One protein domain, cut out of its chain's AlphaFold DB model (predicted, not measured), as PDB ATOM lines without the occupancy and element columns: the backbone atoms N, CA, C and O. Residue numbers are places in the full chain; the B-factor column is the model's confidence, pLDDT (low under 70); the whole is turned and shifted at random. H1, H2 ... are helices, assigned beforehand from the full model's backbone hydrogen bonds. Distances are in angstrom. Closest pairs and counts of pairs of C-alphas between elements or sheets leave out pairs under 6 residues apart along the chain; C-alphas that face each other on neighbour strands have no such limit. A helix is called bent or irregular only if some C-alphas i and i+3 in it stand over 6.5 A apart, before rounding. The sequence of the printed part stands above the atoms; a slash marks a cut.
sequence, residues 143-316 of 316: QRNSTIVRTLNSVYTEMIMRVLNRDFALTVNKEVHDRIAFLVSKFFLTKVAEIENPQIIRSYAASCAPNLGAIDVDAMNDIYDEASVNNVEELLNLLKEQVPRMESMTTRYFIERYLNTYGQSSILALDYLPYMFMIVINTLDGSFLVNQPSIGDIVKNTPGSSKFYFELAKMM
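What this domain is: This is residues 143 to 316 of the 316 residues of an uncharacterized protein of Lachnospiraceae bacterium (UniProt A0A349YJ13). A long helix, H1, runs through the middle of a compact body of crossed helices. On one side of it H2 packs, with H3, H4 and H5 gathered round H2; on the other side H8 and H9 pack on H1, H7 packs on H8, H6 crosses H1 towards its last residues and H10 packs on its first ones. The printed part has 174 residues with ten named helices, H1 to H10 in chain order, and no named strand: the class is all helix. It is compact, with a radius of gyration of the C-alphas of 15.2 A, and the C-alphas span 41 by 35 by 27 A, a rounded outline.

Where its parts are: Find C-alpha 146 at (124.392, 78.676, 126.448); from there H1 runs through residues 146 to 168, 31.6 A from first to last C-alpha, to C-alpha 168 at (130.722, 107.396, 138.102). Next comes H2, residues 174 to 192, 25.4 A long; it is neither bent nor irregular, but only just: C-alphas 189 and 192 are 6.1 A apart. H3 is residues 198 to 206, H4 residues 214 to 227 with 20.0 A, and H5 residues 232 to 242. Read on to H6, residues 251 to 262, then H7, residues 264 to 270, and H8, residues 273 to 285 with 18.6 A. H9, residues 292 to 301, comes before H10, residues 305 to 315, which ends with C-alpha 315 at (129.625, 74.122, 117.272). Three helices are irregular: C-alphas 265 and 268 in H7 are 7.4 A apart, 294 and 297 in H9 7.1 A, and 306 and 309 in H10 7.5 A.

How they stand to each other: Start at the hub, H1, which touches five other helices. With residues 153 to 161 it touches H2, at a steep tilt of 51 degrees, opposite ways; the closest C-alphas, of Thr 157 and Ser 185, are 5.5 A apart. With residues 147 to 151 it touches H10, closest at C-alphas 148 and 308, 6.2 A. It touches H8 about perpendicular, at 89 degrees, closest at C-alphas 152 and 276, 6.8 A, and H9 at a steep tilt of 51 degrees, closest at C-alphas 155 and 299, 5.9 A. Residues 160 to 163 touch H6, closest at C-alphas 163 and 258, 6.2 A. Move to H2: it forms a helical hairpin with H3, closest at C-alphas 185 and 205, 5.0 A. H2 also touches H4, closest at C-alphas 183 and 224, 6.6 A, and H5 at a shallow tilt of 23 degrees, opposite ways, closest at C-alphas 180 and 239, 6.4 A. H7 touches H8, closest at C-alphas 269 and 275, 4.5 A. H6 and H9 touch only at their ends, with C-alphas 262 and 294 6.4 A apart. H4 is apart from H1. In H2, H3, H4, H5, H6 and H8 every O i to N i+4 pair is within hydrogen-bond range; in H1 18 of 19 are, in H9 4 of 6, in H10 5 of 7, and in H7 0 of 3, where 3 of 4 O i to N i+3 pairs are.

The domain as a whole: The two C-alphas farthest apart are those of Pro 244 and Met 316, 45.3 A; Met 316 is the chain's last residue. The printed part has no cut and no long link; the link from H5 to H6, with 8 residues, is short. The mean pLDDT of the printed part is 94.6, and no printed residue is under 70.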
ATOM      1  N   GLN A 143     122.902  80.787 119.104       75.12
ATOM      2  CA  GLN A 143     121.826  80.988 120.082       75.12
ATOM      3  C   GLN A 143     121.570  79.743 120.954       75.12
ATOM      4  O   GLN A 143     121.082  79.848 122.077       75.12
ATOM      5  N   ARG A 144     121.934  78.550 120.464       83.06
ATOM      6  CA  ARG A 144     121.787  77.276 121.186       83.06
ATOM      7  C   ARG A 144     122.947  76.966 122.135       83.06
ATOM      8  O   ARG A 144     122.800  76.080 122.976       83.06
ATOM      9  N   ASN A 145     124.087  77.654 122.030       90.06
ATOM     10  CA  ASN A 145     125.225  77.429 122.920       90.06
ATOM     11  C   ASN A 145     125.176  78.379 124.126       90.06
ATOM     12  O   ASN A 145     125.729  79.480 124.114       90.06
ATOM     13  N   SER A 146     124.544  77.913 125.204       91.44
ATOM     14  CA  SER A 146     124.392  78.676 126.448       91.44
ATOM     15  C   SER A 146     125.720  79.108 127.069       91.44
ATOM     16  O   SER A 146     125.795  80.186 127.653       91.44
ATOM     17  N   THR A 147     126.778  78.302 126.947       93.56
ATOM     18  CA  THR A 147     128.088  78.641 127.519       93.56
ATOM     19  C   THR A 147     128.688  79.839 126.795       93.56
ATOM     20  O   THR A 147     129.059  80.809 127.448       93.56
ATOM     21  N   ILE A 148     128.725  79.807 125.458       94.38
ATOM     22  CA  ILE A 148     129.264  80.907 124.649       94.38
ATOM     23  C   ILE A 148     128.459  82.186 124.885       94.38
ATOM     24  O   ILE A 148     129.049  83.220 125.195       94.38
ATOM     25  N   VAL A 149     127.125  82.116 124.803       94.69
ATOM     26  CA  VAL A 149     126.256  83.291 124.977       94.69
ATOM     27  C   VAL A 149     126.451  83.918 126.358       94.69
ATOM     28  O   VAL A 149     126.632  85.130 126.455       94.69
ATOM     29  N   ARG A 150     126.483  83.113 127.429       96.25
ATOM     30  CA  ARG A 150     126.698  83.624 128.790       96.25
ATOM     31  C   ARG A 150     128.087  84.225 128.969       96.25
ATOM     32  O   ARG A 150     128.192  85.299 129.549       96.25
ATOM     33  N   THR A 151     129.133  83.582 128.450       97.06
ATOM     34  CA  THR A 151     130.500  84.119 128.524       97.06
ATOM     35  C   THR A 151     130.608  85.460 127.798       97.06
ATOM     36  O   THR A 151     131.120  86.412 128.380       97.06
ATOM     37  N   LEU A 152     130.084  85.580 126.574       97.44
ATOM     38  CA  LEU A 152     130.103  86.848 125.836       97.44
ATOM     39  C   LEU A 152     129.307  87.939 126.551       97.44
ATOM     40  O   LEU A 152     129.796  89.057 126.673       97.44
ATOM     41  N   ASN A 153     128.127  87.598 127.068       98.12
ATOM     42  CA  ASN A 153     127.276  88.512 127.820       98.12
ATOM     43  C   ASN A 153     127.975  89.059 129.073       98.12
ATOM     44  O   ASN A 153     127.968  90.266 129.318       98.12
ATOM     45  N   SER A 154     128.628  88.189 129.846       98.12
ATOM     46  CA  SER A 154     129.377  88.609 131.030       98.12
ATOM     47  C   SER A 154     130.588  89.468 130.664       98.12
ATOM     48  O   SER A 154     130.775  90.517 131.275       98.12
ATOM     49  N   VAL A 155     131.361  89.099 129.631       98.56
ATOM     50  CA  VAL A 155     132.486  89.928 129.156       98.56
ATOM     51  C   VAL A 155     131.993  91.301 128.695       98.56
ATOM     52  O   VAL A 155     132.551  92.312 129.112       98.56
ATOM     53  N   TYR A 156     130.941  91.353 127.874       98.69
ATOM     54  CA  TYR A 156     130.347  92.599 127.383       98.69
ATOM     55  C   TYR A 156     129.919  93.511 128.535       98.69
ATOM     56  O   TYR A 156     130.288  94.686 128.583       98.69
ATOM     57  N   THR A 157     129.186  92.943 129.494       98.56
ATOM     58  CA  THR A 157     128.665  93.677 130.649       98.56
ATOM     59  C   THR A 157     129.804  94.243 131.487       98.56
ATOM     60  O   THR A 157     129.836  95.444 131.737       98.56
ATOM     61  N   GLU A 158     130.798  93.428 131.840       98.00
ATOM     62  CA  GLU A 158     131.963  93.875 132.610       98.00
ATOM     63  C   GLU A 158     132.789  94.940 131.880       98.00
ATOM     64  O   GLU A 158     133.305  95.870 132.505       98.00
ATOM     65  N   MET A 159     132.895  94.857 130.548       98.31
ATOM     66  CA  MET A 159     133.576  95.883 129.761       98.31
ATOM     67  C   MET A 159     132.881  97.244 129.870       98.31
ATOM     68  O   MET A 159     133.524  98.265 130.118       98.31
ATOM     69  N   ILE A 160     131.559  97.279 129.717       98.12
ATOM     70  CA  ILE A 160     130.799  98.528 129.835       98.12
ATOM     71  C   ILE A 160     130.808  99.024 131.282       98.12
ATOM     72  O   ILE A 160     131.123 100.191 131.529       98.12
ATOM     73  N   MET A 161     130.558  98.137 132.246       97.56
ATOM     74  CA  MET A 161     130.563  98.478 133.667       97.56
ATOM     75  C   MET A 161     131.910  99.037 134.111       97.56
ATOM     76  O   MET A 161     131.934 100.000 134.868       97.56
ATOM     77  N   ARG A 162     133.044  98.529 133.614       97.06
ATOM     78  CA  ARG A 162     134.369  99.093 133.917       97.06
ATOM     79  C   ARG A 162     134.517 100.537 133.447       97.06
ATOM     80  O   ARG A 162     135.072 101.353 134.185       97.06
ATOM     81  N   VAL A 163     134.027 100.862 132.251       96.81
ATOM     82  CA  VAL A 163     134.058 102.238 131.727       96.81
ATOM     83  C   VAL A 163     133.193 103.152 132.592       96.81
ATOM     84  O   VAL A 163     133.664 104.207 133.013       96.81
ATOM     85  N   LEU A 164     131.971 102.725 132.919       96.38
ATOM     86  CA  LEU A 164     131.046 103.504 133.749       96.38
ATOM     87  C   LEU A 164     131.554 103.665 135.190       96.38
ATOM     88  O   LEU A 164     131.506 104.752 135.761       96.38
ATOM     89  N   ASN A 165     132.092 102.600 135.779       94.69
ATOM     90  CA  ASN A 165     132.597 102.601 137.148       94.69
ATOM     91  C   ASN A 165     133.785 103.541 137.336       94.69
ATOM     92  O   ASN A 165     133.892 104.146 138.402       94.69
ATOM     93  N   ARG A 166     134.650 103.689 136.323       93.06
ATOM     94  CA  ARG A 166     135.806 104.592 136.395       93.06
ATOM     95  C   ARG A 166     135.391 106.039 136.657       93.06
ATOM     96  O   ARG A 166     136.044 106.710 137.450       93.06
ATOM     97  N   ASP A 167     134.318 106.492 136.014       89.62
ATOM     98  CA  ASP A 167     133.950 107.910 136.002       89.62
ATOM     99  C   ASP A 167     132.764 108.215 136.945       89.62
ATOM    100  O   ASP A 167     132.636 109.341 137.423       89.62
ATOM    101  N   PHE A 168     131.934 107.215 137.283       94.00
ATOM    102  CA  PHE A 168     130.722 107.396 138.102       94.00
ATOM    103  C   PHE A 168     130.708 106.608 139.421       94.00
ATOM    104  O   PHE A 168     129.777 106.764 140.214       94.00
ATOM    105  N   ALA A 169     131.718 105.771 139.684       91.94
ATOM    106  CA  ALA A 169     131.867 105.004 140.925       91.94
ATOM    107  C   ALA A 169     130.608 104.192 141.311       91.94
ATOM    108  O   ALA A 169     130.134 104.251 142.454       91.94
ATOM    109  N   LEU A 170     130.014 103.457 140.359       91.00
ATOM    110  CA  LEU A 170     128.755 102.739 140.606       91.00
ATOM    111  C   LEU A 170     128.919 101.650 141.674       91.00
ATOM    112  O   LEU A 170     128.023 101.493 142.496       91.00
ATOM    113  N   THR A 171     130.089 101.009 141.751       89.06
ATOM    114  CA  THR A 171     130.442  99.982 142.756       89.06
ATOM    115  C   THR A 171     130.295 100.411 144.219       89.06
ATOM    116  O   THR A 171     130.212  99.548 145.089       89.06
ATOM    117  N   VAL A 172     130.232 101.717 144.511       88.38
ATOM    118  CA  VAL A 172     129.964 102.232 145.868       88.38
ATOM    119  C   VAL A 172     128.595 101.772 146.379       88.38
ATOM    120  O   VAL A 172     128.436 101.519 147.570       88.38
ATOM    121  N   ASN A 173     127.614 101.619 145.485       91.31
ATOM    122  CA  ASN A 173     126.312 101.042 145.798       91.31
ATOM    123  C   ASN A 173     126.095  99.805 144.915       91.31
ATOM    124  O   ASN A 173     125.832  99.929 143.720       91.31
ATOM    125  N   LYS A 174     126.194  98.616 145.520       93.06
ATOM    126  CA  LYS A 174     126.081  97.327 144.817       93.06
ATOM    127  C   LYS A 174     124.739  97.133 144.114       93.06
ATOM    128  O   LYS A 174     124.704  96.553 143.040       93.06
ATOM    129  N   GLU A 175     123.654  97.635 144.689       92.19
ATOM    130  CA  GLU A 175     122.324  97.532 144.089       92.19
ATOM    131  C   GLU A 175     122.228  98.399 142.829       92.19
ATOM    132  O   GLU A 175     121.803  97.929 141.780       92.19
ATOM    133  N   VAL A 176     122.721  99.643 142.889       93.06
ATOM    134  CA  VAL A 176     122.794 100.527 141.712       93.06
ATOM    135  C   VAL A 176     123.708  99.935 140.643       93.06
ATOM    136  O   VAL A 176     123.350  99.930 139.471       93.06
ATOM    137  N   HIS A 177     124.875  99.425 141.037       96.31
ATOM    138  CA  HIS A 177     125.786  98.738 140.129       96.31
ATOM    139  C   HIS A 177     125.080  97.598 139.381       96.31
ATOM    140  O   HIS A 177     125.142  97.538 138.155       96.31
ATOM    141  N   ASP A 178     124.373  96.737 140.108       97.44
ATOM    142  CA  ASP A 178     123.753  95.544 139.542       97.44
ATOM    143  C   ASP A 178     122.502  95.855 138.711       97.44
ATOM    144  O   ASP A 178     122.273  95.189 137.704       97.44
ATOM    145  N   ARG A 179     121.738  96.908 139.042       96.94
ATOM    146  CA  ARG A 179     120.661  97.420 138.170       96.94
ATOM    147  C   ARG A 179     121.204  97.830 136.803       96.94
ATOM    148  O   ARG A 179     120.663  97.429 135.776       96.94
ATOM    149  N   ILE A 180     122.315  98.566 136.775       97.94
ATOM    150  CA  ILE A 180     122.960  98.979 135.522       97.94
ATOM    151  C   ILE A 180     123.551  97.779 134.780       97.94
ATOM    152  O   ILE A 180     123.342  97.654 133.574       97.94
ATOM    153  N   ALA A 181     124.213  96.860 135.487       98.31
ATOM    154  CA  ALA A 181     124.734  95.633 134.888       98.31
ATOM    155  C   ALA A 181     123.616  94.785 134.254       98.31
ATOM    156  O   ALA A 181     123.794  94.266 133.152       98.31
ATOM    157  N   PHE A 182     122.446  94.699 134.896       98.62
ATOM    158  CA  PHE A 182     121.277  94.011 134.353       98.62
ATOM    159  C   PHE A 182     120.807  94.632 133.031       98.62
ATOM    160  O   PHE A 182     120.644  93.912 132.048       98.62
ATOM    161  N   LEU A 183     120.631  95.959 132.976       98.62
ATOM    162  CA  LEU A 183     120.179  96.663 131.765       98.62
ATOM    163  C   LEU A 183     121.172  96.517 130.604       98.62
ATOM    164  O   LEU A 183     120.776  96.244 129.471       98.62
ATOM    165  N   VAL A 184     122.469  96.638 130.895       98.69
ATOM    166  CA  VAL A 184     123.543  96.426 129.916       98.69
ATOM    167  C   VAL A 184     123.531  94.991 129.392       98.69
ATOM    168  O   VAL A 184     123.607  94.760 128.184       98.69
ATOM    169  N   SER A 185     123.401  94.020 130.292       98.69
ATOM    170  CA  SER A 185     123.355  92.609 129.932       98.69
ATOM    171  C   SER A 185     122.118  92.268 129.095       98.69
ATOM    172  O   SER A 185     122.216  91.565 128.088       98.69
ATOM    173  N   LYS A 186     120.952  92.812 129.453       98.50
ATOM    174  CA  LYS A 186     119.718  92.630 128.686       98.50
ATOM    175  C   LYS A 186     119.828  93.241 127.287       98.50
ATOM    176  O   LYS A 186     119.390  92.605 126.327       98.50
ATOM    177  N   PHE A 187     120.480  94.398 127.138       98.62
ATOM    178  CA  PHE A 187     120.784  94.972 125.823       98.62
ATOM    179  C   PHE A 187     121.668  94.063 124.974       98.62
ATOM    180  O   PHE A 187     121.339  93.805 123.818       98.62
ATOM    181  N   PHE A 188     122.744  93.515 125.546       98.19
ATOM    182  CA  PHE A 188     123.571  92.551 124.824       98.19
ATOM    183  C   PHE A 188     122.738  91.373 124.320       98.19
ATOM    184  O   PHE A 188     122.790  91.038 123.141       98.19
ATOM    185  N   LEU A 189     121.946  90.760 125.198       97.06
ATOM    186  CA  LEU A 189     121.177  89.563 124.866       97.06
ATOM    187  C   LEU A 189     120.111  89.828 123.799       97.06
ATOM    188  O   LEU A 189     119.932  88.991 122.924       97.06
ATOM    189  N   THR A 190     119.427  90.969 123.854       95.62
ATOM    190  CA  THR A 190     118.301  91.286 122.957       95.62
ATOM    191  C   THR A 190     118.731  91.928 121.639       95.62
ATOM    192  O   THR A 190     118.137  91.622 120.610       95.62
ATOM    193  N   LYS A 191     119.739  92.811 121.649       94.75
ATOM    194  CA  LYS A 191     120.117  93.633 120.485       94.75
ATOM    195  C   LYS A 191     121.445  93.267 119.849       94.75
ATOM    196  O   LYS A 191     121.608  93.486 118.661       94.75
ATOM    197  N   VAL A 192     122.385  92.708 120.611       94.06
ATOM    198  CA  VAL A 192     123.699  92.322 120.069       94.06
ATOM    199  C   VAL A 192     123.722  90.841 119.709       94.06
ATOM    200  O   VAL A 192     124.132  90.469 118.618       94.06
ATOM    201  N   ALA A 193     123.283  89.979 120.624       92.75
ATOM    202  CA  ALA A 193     123.230  88.532 120.442       92.75
ATOM    203  C   ALA A 193     121.903  88.038 119.842       92.75
ATOM    204  O   ALA A 193     121.816  86.861 119.485       92.75
ATOM    205  N   GLU A 194     120.896  88.916 119.761       91.75
ATOM    206  CA  GLU A 194     119.580  88.654 119.162       91.75
ATOM    207  C   GLU A 194     118.919  87.369 119.697       91.75
ATOM    208  O   GLU A 194     118.373  86.552 118.957       91.75
ATOM    209  N   ILE A 195     119.003  87.147 121.011       91.88
ATOM    210  CA  ILE A 195     118.320  86.042 121.683       91.88
ATOM    211  C   ILE A 195     116.830  86.364 121.758       91.88
ATOM    212  O   ILE A 195     116.438  87.395 122.292       91.88
ATOM    213  N   GLU A 196     115.995  85.446 121.279       90.31
ATOM    214  CA  GLU A 196     114.544  85.663 121.216       90.31
ATOM    215  C   GLU A 196     113.803  85.192 122.474       90.31
ATOM    216  O   GLU A 196     112.726  85.691 122.782       90.31
ATOM    217  N   ASN A 197     114.347  84.216 123.212       92.56
ATOM    218  CA  ASN A 197     113.647  83.595 124.339       92.56
ATOM    219  C   ASN A 197     113.677  84.496 125.597       92.56
ATOM    220  O   ASN A 197     114.742  84.617 126.217       92.56
ATOM    221  N   PRO A 198     112.537  85.056 126.051       93.81
ATOM    222  CA  PRO A 198     112.521  86.028 127.148       93.81
ATOM    223  C   PRO A 198     112.975  85.451 128.493       93.81
ATOM    224  O   PRO A 198     113.635  86.131 129.276       93.81
ATOM    225  N   GLN A 199     112.674  84.179 128.767       92.94
ATOM    226  CA  GLN A 199     113.079  83.514 130.008       92.94
ATOM    227  C   GLN A 199     114.600  83.328 130.067       92.94
ATOM    228  O   GLN A 199     115.206  83.537 131.121       92.94
ATOM    229  N   ILE A 200     115.222  82.975 128.938       94.25
ATOM    230  CA  ILE A 200     116.682  82.894 128.813       94.25
ATOM    231  C   ILE A 200     117.299  84.282 128.984       94.25
ATOM    232  O   ILE A 200     118.238  84.421 129.766       94.25
ATOM    233  N   ILE A 201     116.749  85.301 128.315       96.50
ATOM    234  CA  ILE A 201     117.220  86.689 128.417       96.50
ATOM    235  C   ILE A 201     117.210  87.147 129.876       96.50
ATOM    236  O   ILE A 201     118.253  87.524 130.410       96.50
ATOM    237  N   ARG A 202     116.063  87.026 130.556       96.00
ATOM    238  CA  ARG A 202     115.910  87.400 131.969       96.00
ATOM    239  C   ARG A 202     116.886  86.637 132.863       96.00
ATOM    240  O   ARG A 202     117.537  87.234 133.717       96.00
ATOM    241  N   SER A 203     117.011  85.322 132.672       95.56
ATOM    242  CA  SER A 203     117.902  84.480 133.480       95.56
ATOM    243  C   SER A 203     119.376  84.854 133.305       95.56
ATOM    244  O   SER A 203     120.119  84.923 134.286       95.56
ATOM    245  N   TYR A 204     119.814  85.100 132.070       97.00
ATOM    246  CA  TYR A 204     121.209  85.423 131.784       97.00
ATOM    247  C   TYR A 204     121.550  86.844 132.232       97.00
ATOM    248  O   TYR A 204     122.611  87.023 132.832       97.00
ATOM    249  N   ALA A 205     120.643  87.807 132.050       98.00
ATOM    250  CA  ALA A 205     120.801  89.167 132.561       98.00
ATOM    251  C   ALA A 205     120.884  89.205 134.092       98.00
ATOM    252  O   ALA A 205     121.806  89.801 134.647       98.00
ATOM    253  N   ALA A 206     120.007  88.473 134.786       97.19
ATOM    254  CA  ALA A 206     120.050  88.358 136.245       97.19
ATOM    255  C   ALA A 206     121.374  87.759 136.751       97.19
ATOM    256  O   ALA A 206     121.854  88.126 137.819       97.19
ATOM    257  N   SER A 207     122.018  86.878 135.974       95.94
ATOM    258  CA  SER A 207     123.312  86.301 136.369       95.94
ATOM    259  C   SER A 207     124.476  87.301 136.373       95.94
ATOM    260  O   SER A 207     125.498  87.024 136.998       95.94
ATOM    261  N   CYS A 208     124.312  88.462 135.732       96.50
ATOM    262  CA  CYS A 208     125.243  89.591 135.791       96.50
ATOM    263  C   CYS A 208     124.920  90.588 136.921       96.50
ATOM    264  O   CYS A 208     125.650  91.559 137.094       96.50
ATOM    265  N   ALA A 209     123.854  90.351 137.690       96.62
ATOM    266  CA  ALA A 209     123.336  91.247 138.722       96.62
ATOM    267  C   ALA A 209     123.045  90.481 140.037       96.62
ATOM    268  O   ALA A 209     121.896  90.412 140.480       96.62
ATOM    269  N   PRO A 210     124.060  89.841 140.653       93.50
ATOM    270  CA  PRO A 210     123.869  88.859 141.725       93.50
ATOM    271  C   PRO A 210     123.287  89.419 143.032       93.50
ATOM    272  O   PRO A 210     122.844  88.637 143.870       93.50
ATOM    273  N   ASN A 211     123.312  90.738 143.240       93.19
ATOM    274  CA  ASN A 211     122.778  91.385 144.437       93.19
ATOM    275  C   ASN A 211     121.307  91.814 144.285       93.19
ATOM    276  O   ASN A 211     120.740  92.314 145.255       93.19
ATOM    277  N   LEU A 212     120.678  91.637 143.115       94.00
ATOM    278  CA  LEU A 212     119.259  91.958 142.925       94.00
ATOM    279  C   LEU A 212     118.355  90.804 143.363       94.00
ATOM    280  O   LEU A 212     118.562  89.645 142.997       94.00
ATOM    281  N   GLY A 213     117.307  91.138 144.118       93.12
ATOM    282  CA  GLY A 213     116.220  90.211 144.411       93.12
ATOM    283  C   GLY A 213     115.331  89.973 143.188       93.12
ATOM    284  O   GLY A 213     115.365  90.724 142.217       93.12
ATOM    285  N   ALA A 214     114.481  88.944 143.240       92.50
ATOM    286  CA  ALA A 214     113.578  88.620 142.130       92.50
ATOM    287  C   ALA A 214     112.652  89.791 141.746       92.50
ATOM    288  O   ALA A 214     112.458  90.036 140.562       92.50
ATOM    289  N   ILE A 215     112.152  90.534 142.742       94.88
ATOM    290  CA  ILE A 215     111.285  91.703 142.535       94.88
ATOM    291  C   ILE A 215     112.042  92.823 141.809       94.88
ATOM    292  O   ILE A 215     111.517  93.392 140.859       94.88
ATOM    293  N   ASP A 216     113.283  93.115 142.213       94.88
ATOM    294  CA  ASP A 216     114.115  94.118 141.536       94.88
ATOM    295  C   ASP A 216     114.462  93.700 140.107       94.88
ATOM    296  O   ASP A 216     114.478  94.535 139.209       94.88
ATOM    297  N   VAL A 217     114.723  92.408 139.881       96.38
ATOM    298  CA  VAL A 217     114.953  91.866 138.536       96.38
ATOM    299  C   VAL A 217     113.730  92.075 137.648       96.38
ATOM    300  O   VAL A 217     113.894  92.489 136.504       96.38
ATOM    301  N   ASP A 218     112.524  91.810 138.154       95.88
ATOM    302  CA  ASP A 218     111.287  92.024 137.396       95.88
ATOM    303  C   ASP A 218     111.058  93.514 137.118       95.88
ATOM    304  O   ASP A 218     110.839  93.891 135.972       95.88
ATOM    305  N   ALA A 219     111.264  94.382 138.111       96.75
ATOM    306  CA  ALA A 219     111.172  95.826 137.913       96.75
ATOM    307  C   ALA A 219     112.172  96.345 136.861       96.75
ATOM    308  O   ALA A 219     111.810  97.137 135.996       96.75
ATOM    309  N   MET A 220     113.431  95.892 136.896       97.50
ATOM    310  CA  MET A 220     114.424  96.275 135.881       97.50
ATOM    311  C   MET A 220     114.102  95.689 134.507       97.50
ATOM    312  O   MET A 220     114.411  96.301 133.483       97.50
ATOM    313  N   ASN A 221     113.504  94.496 134.470       96.88
ATOM    314  CA  ASN A 221     113.044  93.886 133.236       96.88
ATOM    315  C   ASN A 221     111.978  94.760 132.568       96.88
ATOM    316  O   ASN A 221     112.130  95.062 131.383       96.88
ATOM    317  N   ASP A 222     110.984  95.193 133.341       97.12
ATOM    318  CA  ASP A 222     109.873  96.020 132.875       97.12
ATOM    319  C   ASP A 222     110.360  97.402 132.423       97.12
ATOM    320  O   ASP A 222     110.052  97.811 131.308       97.12
ATOM    321  N   ILE A 223     111.233  98.061 133.200       97.50
ATOM    322  CA  ILE A 223     111.858  99.342 132.811       97.50
ATOM    323  C   ILE A 223     112.544  99.240 131.444       97.50
ATOM    324  O   ILE A 223     112.416 100.134 130.609       97.50
ATOM    325  N   TYR A 224     113.288  98.158 131.200       97.81
ATOM    326  CA  TYR A 224     113.958  97.965 129.916       97.81
ATOM    327  C   TYR A 224     112.960  97.761 128.767       97.81
ATOM    328  O   TYR A 224     113.154  98.312 127.683       97.81
ATOM    329  N   ASP A 225     111.919  96.954 128.992       95.81
ATOM    330  CA  ASP A 225     110.917  96.640 127.968       95.81
ATOM    331  C   ASP A 225     110.076  97.879 127.619       95.81
ATOM    332  O   ASP A 225     109.838  98.150 126.443       95.81
ATOM    333  N   GLU A 226     109.717  98.691 128.615       97.00
ATOM    334  CA  GLU A 226     109.035  99.976 128.431       97.00
ATOM    335  C   GLU A 226     109.900 100.986 127.668       97.00
ATOM    336  O   GLU A 226     109.411 101.653 126.754       97.00
ATOM    337  N   ALA A 227     111.198 101.058 127.980       96.94
ATOM    338  CA  ALA A 227     112.131 101.960 127.310       96.94
ATOM    339  C   ALA A 227     112.342 101.626 125.822       96.94
ATOM    340  O   ALA A 227     112.789 102.486 125.066       96.94
ATOM    341  N   SER A 228     112.024 100.396 125.388       94.06
ATOM    342  CA  SER A 228     112.108  99.962 123.984       94.06
ATOM    343  C   SER A 228     113.464 100.257 123.325       94.06
ATOM    344  O   SER A 228     113.526 100.611 122.150       94.06
ATOM    345  N   VAL A 229     114.553 100.108 124.083       95.94
ATOM    346  CA  VAL A 229     115.924 100.443 123.663       95.94
ATOM    347  C   VAL A 229     116.315  99.677 122.402       95.94
ATOM    348  O   VAL A 229     116.274  98.454 122.417       95.94
ATOM    349  N   ASN A 230     116.767 100.360 121.346       94.50
ATOM    350  CA  ASN A 230     117.150  99.764 120.055       94.50
ATOM    351  C   ASN A 230     118.635  99.867 119.723       94.50
ATOM    352  O   ASN A 230     119.137  99.069 118.937       94.50
ATOM    353  N   ASN A 231     119.339 100.840 120.289       95.94
ATOM    354  CA  ASN A 231     120.734 101.113 119.963       95.94
ATOM    355  C   ASN A 231     121.525 101.552 121.202       95.94
ATOM    356  O   ASN A 231     120.980 101.720 122.294       95.94
ATOM    357  N   VAL A 232     122.837 101.725 121.024       96.75
ATOM    358  CA  VAL A 232     123.760 102.068 122.114       96.75
ATOM    359  C   VAL A 232     123.440 103.431 122.728       96.75
ATOM    360  O   VAL A 232     123.565 103.592 123.937       96.75
ATOM    361  N   GLU A 233     123.016 104.417 121.937       96.94
ATOM    362  CA  GLU A 233     122.646 105.736 122.461       96.94
ATOM    363  C   GLU A 233     121.410 105.664 123.364       96.94
ATOM    364  O   GLU A 233     121.431 106.202 124.470       96.94
ATOM    365  N   GLU A 234     120.375 104.944 122.940       97.69
ATOM    366  CA  GLU A 234     119.171 104.706 123.741       97.69
ATOM    367  C   GLU A 234     119.481 103.925 125.023       97.69
ATOM    368  O   GLU A 234     118.967 104.279 126.084       97.69
ATOM    369  N   LEU A 235     120.385 102.934 124.968       98.00
ATOM    370  CA  LEU A 235     120.856 102.248 126.173       98.00
ATOM    371  C   LEU A 235     121.496 103.251 127.130       98.00
ATOM    372  O   LEU A 235     121.123 103.310 128.297       98.00
ATOM    373  N   LEU A 236     122.460 104.039 126.650       97.25
ATOM    374  CA  LEU A 236     123.171 104.998 127.488       97.25
ATOM    375  C   LEU A 236     122.212 106.019 128.106       97.25
ATOM    376  O   LEU A 236     122.373 106.332 129.282       97.25
ATOM    377  N   ASN A 237     121.210 106.491 127.363       96.62
ATOM    378  CA  ASN A 237     120.177 107.384 127.890       96.62
ATOM    379  C   ASN A 237     119.366 106.718 129.007       96.62
ATOM    380  O   ASN A 237     119.252 107.304 130.083       96.62
ATOM    381  N   LEU A 238     118.929 105.469 128.817       97.25
ATOM    382  CA  LEU A 238     118.249 104.706 129.864       97.25
ATOM    383  C   LEU A 238     119.114 104.585 131.129       97.25
ATOM    384  O   LEU A 238     118.636 104.822 132.235       97.25
ATOM    385  N   LEU A 239     120.410 104.275 130.994       96.50
ATOM    386  CA  LEU A 239     121.306 104.164 132.156       96.50
ATOM    387  C   LEU A 239     121.422 105.485 132.936       96.50
ATOM    388  O   LEU A 239     121.540 105.464 134.161       96.50
ATOM    389  N   LYS A 240     121.386 106.633 132.245       94.62
ATOM    390  CA  LYS A 240     121.428 107.957 132.887       94.62
ATOM    391  C   LYS A 240     120.193 108.222 133.731       94.62
ATOM    392  O   LYS A 240     120.321 108.756 134.828       94.62
ATOM    393  N   GLU A 241     119.023 107.844 133.231       93.75
ATOM    394  CA  GLU A 241     117.754 108.017 133.943       93.75
ATOM    395  C   GLU A 241     117.733 107.227 135.254       93.75
ATOM    396  O   GLU A 241     117.184 107.687 136.252       93.75
ATOM    397  N   GLN A 242     118.411 106.077 135.284       93.06
ATOM    398  CA  GLN A 242     118.515 105.249 136.484       93.06
ATOM    399  C   GLN A 242     119.520 105.778 137.518       93.06
ATOM    400  O   GLN A 242     119.459 105.388 138.687       93.06
ATOM    401  N   VAL A 243     120.470 106.639 137.128       92.06
ATOM    402  CA  VAL A 243     121.534 107.108 138.028       92.06
ATOM    403  C   VAL A 243     121.823 108.604 137.831       92.06
ATOM    404  O   VAL A 243     122.591 108.967 136.939       92.06
ATOM    405  N   PRO A 244     121.359 109.488 138.737       87.88
ATOM    406  CA  PRO A 244     121.508 110.942 138.588       87.88
ATOM    407  C   PRO A 244     122.944 111.432 138.345       87.88
ATOM    408  O   PRO A 244     123.177 112.329 137.546       87.88
ATOM    409  N   ARG A 245     123.953 110.805 138.968       90.25
ATOM    410  CA  ARG A 245     125.374 111.172 138.771       90.25
ATOM    411  C   ARG A 245     125.908 110.927 137.352       90.25
ATOM    412  O   ARG A 245     127.014 111.360 137.050       90.25
ATOM    413  N   MET A 246     125.155 110.231 136.501       93.25
ATOM    414  CA  MET A 246     125.489 109.998 135.094       93.25
ATOM    415  C   MET A 246     124.908 111.073 134.159       93.25
ATOM    416  O   MET A 246     125.050 110.953 132.946       93.25
ATOM    417  N   GLU A 247     124.296 112.143 134.678       90.00
ATOM    418  CA  GLU A 247     123.652 113.210 133.890       90.00
ATOM    419  C   GLU A 247     124.541 113.780 132.765       90.00
ATOM    420  O   GLU A 247     124.073 114.001 131.644       90.00
ATOM    421  N   SER A 248     125.842 113.944 133.024       88.12
ATOM    422  CA  SER A 248     126.816 114.475 132.059       88.12
ATOM    423  C   SER A 248     127.247 113.479 130.975       88.12
ATOM    424  O   SER A 248     127.936 113.859 130.024       88.12
ATOM    425  N   MET A 249     126.857 112.206 131.085       94.56
ATOM    426  CA  MET A 249     127.220 111.187 130.109       94.56
ATOM    427  C   MET A 249     126.541 111.472 128.766       94.56
ATOM    428  O   MET A 249     125.341 111.719 128.681       94.56
ATOM    429  N   THR A 250     127.313 111.408 127.690       94.62
ATOM    430  CA  THR A 250     126.811 111.436 126.311       94.62
ATOM    431  C   THR A 250     127.372 110.237 125.559       94.62
ATOM    432  O   THR A 250     128.404 109.690 125.956       94.62
ATOM    433  N   THR A 251     126.756 109.857 124.440       94.81
ATOM    434  CA  THR A 251     127.265 108.786 123.567       94.81
ATOM    435  C   THR A 251     128.715 109.035 123.155       94.81
ATOM    436  O   THR A 251     129.560 108.150 123.264       94.81
ATOM    437  N   ARG A 252     129.046 110.278 122.773       94.75
ATOM    438  CA  ARG A 252     130.419 110.675 122.425       94.75
ATOM    439  C   ARG A 252     131.384 110.500 123.598       94.75
ATOM    440  O   ARG A 252     132.456 109.934 123.408       94.75
ATOM    441  N   TYR A 253     130.997 110.968 124.786       95.44
ATOM    442  CA  TYR A 253     131.802 110.825 125.999       95.44
ATOM    443  C   TYR A 253     132.090 109.351 126.301       95.44
ATOM    444  O   TYR A 253     133.240 108.969 126.508       95.44
ATOM    445  N   PHE A 254     131.054 108.510 126.271       97.12
ATOM    446  CA  PHE A 254     131.195 107.083 126.534       97.12
ATOM    447  C   PHE A 254     132.101 106.400 125.501       97.12
ATOM    448  O   PHE A 254     133.030 105.692 125.884       97.12
ATOM    449  N   ILE A 255     131.891 106.657 124.204       96.50
ATOM    450  CA  ILE A 255     132.710 106.091 123.119       96.50
ATOM    451  C   ILE A 255     134.183 106.472 123.279       96.50
ATOM    452  O   ILE A 255     135.052 105.611 123.167       96.50
ATOM    453  N   GLU A 256     134.489 107.734 123.582       95.94
ATOM    454  CA  GLU A 256     135.868 108.178 123.808       95.94
ATOM    455  C   GLU A 256     136.508 107.431 124.987       95.94
ATOM    456  O   GLU A 256     137.621 106.906 124.888       95.94
ATOM    457  N   ARG A 257     135.778 107.312 126.098       96.88
ATOM    458  CA  ARG A 257     136.217 106.577 127.289       96.88
ATOM    459  C   ARG A 257     136.396 105.082 127.012       96.88
ATOM    460  O   ARG A 257     137.352 104.501 127.536       96.88
ATOM    461  N   TYR A 258     135.543 104.484 126.184       97.56
ATOM    462  CA  TYR A 258     135.619 103.087 125.756       97.56
ATOM    463  C   TYR A 258     136.845 102.848 124.869       97.56
ATOM    464  O   TYR A 258     137.669 101.989 125.183       97.56
ATOM    465  N   LEU A 259     137.038 103.667 123.831       96.38
ATOM    466  CA  LEU A 259     138.187 103.608 122.923       96.38
ATOM    467  C   LEU A 259     139.519 103.782 123.655       96.38
ATOM    468  O   LEU A 259     140.460 103.034 123.404       96.38
ATOM    469  N   ASN A 260     139.592 104.726 124.595       96.38
ATOM    470  CA  ASN A 260     140.789 104.938 125.410       96.38
ATOM    471  C   ASN A 260     141.095 103.744 126.324       96.38
ATOM    472  O   ASN A 260     142.250 103.504 126.665       96.38
ATOM    473  N   THR A 261     140.071 102.985 126.721       97.00
ATOM    474  CA  THR A 261     140.247 101.812 127.587       97.00
ATOM    475  C   THR A 261     140.617 100.576 126.779       97.00
ATOM    476  O   THR A 261     141.537  99.857 127.154       97.00
ATOM    477  N   TYR A 262     139.938 100.329 125.660       97.25
ATOM    478  CA  TYR A 262     139.979  99.043 124.959       97.25
ATOM    479  C   TYR A 262     140.646  99.080 123.582       97.25
ATOM    480  O   TYR A 262     141.007  98.033 123.045       97.25
ATOM    481  N   GLY A 263     140.915 100.268 123.046       95.38
ATOM    482  CA  GLY A 263     141.500 100.463 121.725       95.38
ATOM    483  C   GLY A 263     140.456 100.563 120.610       95.38
ATOM    484  O   GLY A 263     139.266 100.354 120.806       95.38
ATOM    485  N   GLN A 264     140.914 100.913 119.407       93.88
ATOM    486  CA  GLN A 264     140.019 101.186 118.275       93.88
ATOM    487  C   GLN A 264     139.319  99.937 117.744       93.88
ATOM    488  O   GLN A 264     138.137  99.999 117.426       93.88
ATOM    489  N   SER A 265     140.020  98.803 117.674       94.62
ATOM    490  CA  SER A 265     139.477  97.574 117.088       94.62
ATOM    491  C   SER A 265     138.289  97.006 117.875       94.62
ATOM    492  O   SER A 265     137.509  96.245 117.320       94.62
ATOM    493  N   SER A 266     138.107  97.366 119.151       96.50
ATOM    494  CA  SER A 266     136.996  96.855 119.965       96.50
ATOM    495  C   SER A 266     135.674  97.591 119.742       96.50
ATOM    496  O   SER A 266     134.654  97.133 120.239       96.50
ATOM    497  N   ILE A 267     135.657  98.736 119.051       96.19
ATOM    498  CA  ILE A 267     134.516  99.661 119.129       96.19
ATOM    499  C   ILE A 267     133.210  99.100 118.566       96.19
ATOM    500  O   ILE A 267     132.156  99.305 119.158       96.19
ATOM    501  N   LEU A 268     133.283  98.347 117.467       95.94
ATOM    502  CA  LEU A 268     132.107  97.716 116.869       95.94
ATOM    503  C   LEU A 268     131.526  96.605 117.747       95.94
ATOM    504  O   LEU A 268     130.388  96.208 117.554       95.94
ATOM    505  N   ALA A 269     132.254  96.121 118.752       96.62
ATOM    506  CA  ALA A 269     131.729  95.111 119.662       96.62
ATOM    507  C   ALA A 269     130.603  95.638 120.571       96.62
ATOM    508  O   ALA A 269     129.915  94.840 121.201       96.62
ATOM    509  N   LEU A 270     130.406  96.962 120.638       97.06
ATOM    510  CA  LEU A 270     129.297  97.575 121.370       97.06
ATOM    511  C   LEU A 270     127.925  97.158 120.826       97.06
ATOM    512  O   LEU A 270     126.991  97.055 121.620       97.06
ATOM    513  N   ASP A 271     127.804  96.912 119.520       95.31
ATOM    514  CA  ASP A 271     126.539  96.541 118.879       95.31
ATOM    515  C   ASP A 271     126.664  95.548 117.711       95.31
ATOM    516  O   ASP A 271     125.667  95.241 117.069       95.31
ATOM    517  N   TYR A 272     127.853  94.992 117.452       93.69
ATOM    518  CA  TYR A 272     128.057  93.986 116.411       93.69
ATOM    519  C   TYR A 272     128.759  92.731 116.949       93.69
ATOM    520  O   TYR A 272     129.955  92.712 117.260       93.69
ATOM    521  N   LEU A 273     127.997  91.639 117.035       94.12
ATOM    522  CA  LEU A 273     128.380  90.401 117.717       94.12
ATOM    523  C   LEU A 273     129.712  89.775 117.276       94.12
ATOM    524  O   LEU A 273     130.476  89.359 118.154       94.12
ATOM    525  N   PRO A 274     130.071  89.711 115.977       94.88
ATOM    526  CA  PRO A 274     131.350  89.134 115.569       94.88
ATOM    527  C   PRO A 274     132.566  89.834 116.185       94.88
ATOM    528  O   PRO A 274     133.604  89.211 116.409       94.88
ATOM    529  N   TYR A 275     132.441  91.116 116.526       96.19
ATOM    530  CA  TYR A 275     133.519  91.863 117.166       96.19
ATOM    531  C   TYR A 275     133.639  91.561 118.665       96.19
ATOM    532  O   TYR A 275     134.738  91.650 119.211       96.19
ATOM    533  N   MET A 276     132.567  91.100 119.320       96.62
ATOM    534  CA  MET A 276     132.658  90.540 120.675       96.62
ATOM    535  C   MET A 276     133.426  89.218 120.697       96.62
ATOM    536  O   MET A 276     134.241  88.998 121.595       96.62
ATOM    537  N   PHE A 277     133.250  88.372 119.678       96.75
ATOM    538  CA  PHE A 277     134.106  87.197 119.500       96.75
ATOM    539  C   PHE A 277     135.565  87.594 119.312       96.75
ATOM    540  O   PHE A 277     136.426  87.050 119.998       96.75
ATOM    541  N   MET A 278     135.838  88.577 118.447       97.31
ATOM    542  CA  MET A 278     137.202  89.059 118.218       97.31
ATOM    543  C   MET A 278     137.887  89.509 119.513       97.31
ATOM    544  O   MET A 278     139.063  89.211 119.708       97.31
ATOM    545  N   ILE A 279     137.175  90.195 120.411       97.50
ATOM    546  CA  ILE A 279     137.722  90.606 121.712       97.50
ATOM    547  C   ILE A 279     138.156  89.390 122.536       97.50
ATOM    548  O   ILE A 279     139.289  89.352 123.023       97.50
ATOM    549  N   VAL A 280     137.280  88.392 122.673       97.31
ATOM    550  CA  VAL A 280     137.577  87.186 123.460       97.31
ATOM    551  C   VAL A 280     138.732  86.402 122.833       97.31
ATOM    552  O   VAL A 280     139.693  86.087 123.534       97.31
ATOM    553  N   ILE A 281     138.691  86.157 121.521       96.25
ATOM    554  CA  ILE A 281     139.736  85.439 120.771       96.25
ATOM    555  C   ILE A 281     141.077  86.153 120.894       96.25
ATOM    556  O   ILE A 281     142.070  85.531 121.264       96.25
ATOM    557  N   ASN A 282     141.109  87.474 120.676       95.88
ATOM    558  CA  ASN A 282     142.327  88.266 120.832       95.88
ATOM    559  C   ASN A 282     142.961  88.025 122.201       95.88
ATOM    560  O   ASN A 282     144.179  87.859 122.311       95.88
ATOM    561  N   THR A 283     142.138  87.999 123.248       95.00
ATOM    562  CA  THR A 283     142.633  87.796 124.599       95.00
ATOM    563  C   THR A 283     143.100  86.373 124.869       95.00
ATOM    564  O   THR A 283     144.132  86.221 125.533       95.00
ATOM    565  N   LEU A 284     142.403  85.358 124.355       93.69
ATOM    566  CA  LEU A 284     142.772  83.953 124.532       93.69
ATOM    567  C   LEU A 284     144.028  83.570 123.732       93.69
ATOM    568  O   LEU A 284     144.905  82.896 124.272       93.69
ATOM    569  N   ASP A 285     144.181  84.075 122.507       92.06
ATOM    570  CA  ASP A 285     145.383  83.872 121.684       92.06
ATOM    571  C   ASP A 285     146.606  84.632 122.227       92.06
ATOM    572  O   ASP A 285     147.771  84.284 121.962       92.06
ATOM    573  N   GLY A 286     146.348  85.688 123.005       90.31
ATOM    574  CA  GLY A 286     147.357  86.622 123.493       90.31
ATOM    575  C   GLY A 286     147.868  87.546 122.390       90.31
ATOM    576  O   GLY A 286     149.078  87.756 122.283       90.31
ATOM    577  N   SER A 287     146.960  88.051 121.555       92.25
ATOM    578  CA  SER A 287     147.237  89.089 120.564       92.25
ATOM    579  C   SER A 287     147.004  90.501 121.133       92.25
ATOM    580  O   SER A 287     146.548  90.682 122.264       92.25
ATOM    581  N   PHE A 288     147.361  91.517 120.348       91.38
ATOM    582  CA  PHE A 288     147.359  92.935 120.722       91.38
ATOM    583  C   PHE A 288     146.546  93.798 119.739       91.38
ATOM    584  O   PHE A 288     146.889  94.952 119.488       91.38
ATOM    585  N   LEU A 289     145.479  93.246 119.142       93.31
ATOM    586  CA  LEU A 289     144.546  94.020 118.305       93.31
ATOM    587  C   LEU A 289     143.707  94.996 119.138       93.31
ATOM    588  O   LEU A 289     143.307  96.050 118.638       93.31
ATOM    589  N   VAL A 290     143.454  94.641 120.396       94.19
ATOM    590  CA  VAL A 290     142.798  95.464 121.420       94.19
ATOM    591  C   VAL A 290     143.747  95.667 122.606       94.19
ATOM    592  O   VAL A 290     144.811  95.045 122.676       94.19
ATOM    593  N   ASN A 291     143.391  96.549 123.541       94.62
ATOM    594  CA  ASN A 291     144.199  96.827 124.728       94.62
ATOM    595  C   ASN A 291     144.192  95.628 125.695       94.62
ATOM    596  O   ASN A 291     143.384  95.539 126.622       94.62
ATOM    597  N   GLN A 292     145.109  94.692 125.451       91.69
ATOM    598  CA  GLN A 292     145.202  93.415 126.148       91.69
ATOM    599  C   GLN A 292     145.325  93.553 127.681       91.69
ATOM    600  O   GLN A 292     144.613  92.827 128.376       91.69
ATOM    601  N   PRO A 293     146.138  94.473 128.246       93.06
ATOM    602  CA  PRO A 293     146.143  94.738 129.687       93.06
ATOM    603  C   PRO A 293     144.775  95.093 130.288       93.06
ATOM    604  O   PRO A 293     144.508  94.727 131.426       93.06
ATOM    605  N   SER A 294     143.912  95.789 129.543       93.50
ATOM    606  CA  SER A 294     142.616  96.268 130.046       93.50
ATOM    607  C   SER A 294     141.469  95.270 129.883       93.50
ATOM    608  O   SER A 294     140.436  95.445 130.525       93.50
ATOM    609  N   ILE A 295     141.625  94.263 129.021       94.94
ATOM    610  CA  ILE A 295     140.607  93.233 128.731       94.94
ATOM    611  C   ILE A 295     140.994  91.881 129.339       94.94
ATOM    612  O   ILE A 295     140.131  91.061 129.651       94.94
ATOM    613  N   GLY A 296     142.297  91.648 129.514       94.44
ATOM    614  CA  GLY A 296     142.864  90.363 129.896       94.44
ATOM    615  C   GLY A 296     142.231  89.760 131.142       94.44
ATOM    616  O   GLY A 296     141.896  88.579 131.141       94.44
ATOM    617  N   ASP A 297     142.059  90.561 132.188       94.94
ATOM    618  CA  ASP A 297     141.445  90.131 133.440       94.94
ATOM    619  C   ASP A 297     139.928  89.935 133.307       94.94
ATOM    620  O   ASP A 297     139.421  88.946 133.827       94.94
ATOM    621  N   ILE A 298     139.219  90.784 132.552       96.94
ATOM    622  CA  ILE A 298     137.777  90.619 132.288       96.94
ATOM    623  C   ILE A 298     137.515  89.247 131.669       96.94
ATOM    624  O   ILE A 298     136.747  88.450 132.205       96.94
ATOM    625  N   VAL A 299     138.185  88.939 130.556       96.94
ATOM    626  CA  VAL A 299     137.948  87.686 129.828       96.94
ATOM    627  C   VAL A 299     138.407  86.494 130.658       96.94
ATOM    628  O   VAL A 299     137.656  85.535 130.803       96.94
ATOM    629  N   LYS A 300     139.610  86.534 131.243       94.00
ATOM    630  CA  LYS A 300     140.154  85.383 131.985       94.00
ATOM    631  C   LYS A 300     139.383  85.074 133.268       94.00
ATOM    632  O   LYS A 300     139.289  83.903 133.624       94.00
ATOM    633  N   ASN A 301     138.827  86.089 133.931       94.56
ATOM    634  CA  ASN A 301     138.053  85.909 135.161       94.56
ATOM    635  C   ASN A 301     136.571  85.605 134.891       94.56
ATOM    636  O   ASN A 301     135.863  85.192 135.808       94.56
ATOM    637  N   THR A 302     136.096  85.772 133.653       95.81
ATOM    638  CA  THR A 302     134.711  85.458 133.298       95.81
ATOM    639  C   THR A 302     134.464  83.940 133.316       95.81
ATOM    640  O   THR A 302     135.179  83.179 132.651       95.81
ATOM    641  N   PRO A 303     133.424  83.459 134.027       90.56
ATOM    642  CA  PRO A 303     133.033  82.056 133.989       90.56
ATOM    643  C   PRO A 303     132.727  81.568 132.565       90.56
ATOM    644  O   PRO A 303     131.996  82.195 131.800       90.56
ATOM    645  N   GLY A 304     133.272  80.402 132.214       89.94
ATOM    646  CA  GLY A 304     133.088  79.780 130.898       89.94
ATOM    647  C   GLY A 304     134.176  80.109 129.872       89.94
ATOM    648  O   GLY A 304     134.334  79.341 128.926       89.94
ATOM    649  N   SER A 305     135.022  81.122 130.103       91.12
ATOM    650  CA  SER A 305     136.128  81.465 129.193       91.12
ATOM    651  C   SER A 305     137.108  80.313 128.955       91.12
ATOM    652  O   SER A 305     137.569  80.112 127.836       91.12
ATOM    653  N   SER A 306     137.372  79.479 129.967       90.62
ATOM    654  CA  SER A 306     138.215  78.279 129.818       90.62
ATOM    655  C   SER A 306     137.601  77.195 128.924       90.62
ATOM    656  O   SER A 306     138.322  76.364 128.380       90.62
ATOM    657  N   LYS A 307     136.273  77.198 128.761       92.62
ATOM    658  CA  LYS A 307     135.529  76.271 127.898       92.62
ATOM    659  C   LYS A 307     135.213  76.874 126.531       92.62
ATOM    660  O   LYS A 307     134.718  76.153 125.672       92.62
ATOM    661  N   PHE A 308     135.510  78.154 126.311       93.25
ATOM    662  CA  PHE A 308     135.098  78.893 125.121       93.25
ATOM    663  C   PHE A 308     135.537  78.208 123.820       93.25
ATOM    664  O   PHE A 308     134.696  77.879 122.988       93.25
ATOM    665  N   TYR A 309     136.827  77.881 123.682       91.19
ATOM    666  CA  TYR A 309     137.334  77.179 122.496       91.19
ATOM    667  C   TYR A 309     136.795  75.757 122.344       91.19
ATOM    668  O   TYR A 309     136.564  75.304 121.227       91.19
ATOM    669  N   PHE A 310     136.579  75.050 123.453       91.62
ATOM    670  CA  PHE A 310     135.999  73.711 123.416       91.62
ATOM    671  C   PHE A 310     134.557  73.741 122.897       91.62
ATOM    672  O   PHE A 310     134.171  72.901 122.091       91.62
ATOM    673  N   GLU A 311     133.774  74.727 123.325       92.56
ATOM    674  CA  GLU A 311     132.400  74.911 122.870       92.56
ATOM    675  C   GLU A 311     132.330  75.420 121.423       92.56
ATOM    676  O   GLU A 311     131.491  74.945 120.658       92.56
ATOM    677  N   LEU A 312     133.253  76.296 121.011       91.00
ATOM    678  CA  LEU A 312     133.386  76.711 119.611       91.00
ATOM    679  C   LEU A 312     133.692  75.528 118.691       91.00
ATOM    680  O   LEU A 312     133.012  75.349 117.685       91.00
ATOM    681  N   ALA A 313     134.655  74.684 119.065       90.06
ATOM    682  CA  ALA A 313     135.048  73.517 118.277       90.06
ATOM    683  C   ALA A 313     133.960  72.433 118.182       90.06
ATOM    684  O   ALA A 313     134.006  71.609 117.282       90.06
ATOM    685  N   LYS A 314     132.990  72.396 119.107       89.56
ATOM    686  CA  LYS A 314     131.809  71.520 118.985       89.56
ATOM    687  C   LYS A 314     130.733  72.095 118.077       89.56
ATOM    688  O   LYS A 314     129.912  71.353 117.543       89.56
ATOM    689  N   MET A 315     130.637  73.420 118.047       86.81
ATOM    690  CA  MET A 315     129.625  74.122 117.272       86.81
ATOM    691  C   MET A 315     129.957  74.064 115.780       86.81
ATOM    692  O   MET A 315     129.041  73.906 114.971       86.81
ATOM    693  N   MET A 316     131.243  74.198 115.454       86.25
ATOM    694  CA  MET A 316     131.807  74.286 114.104       86.25
ATOM    695  C   MET A 316     132.199  72.922 113.556       86.25
ATOM    696  O   MET A 316     131.864  72.681 112.378       86.25
TER     697      MET A 316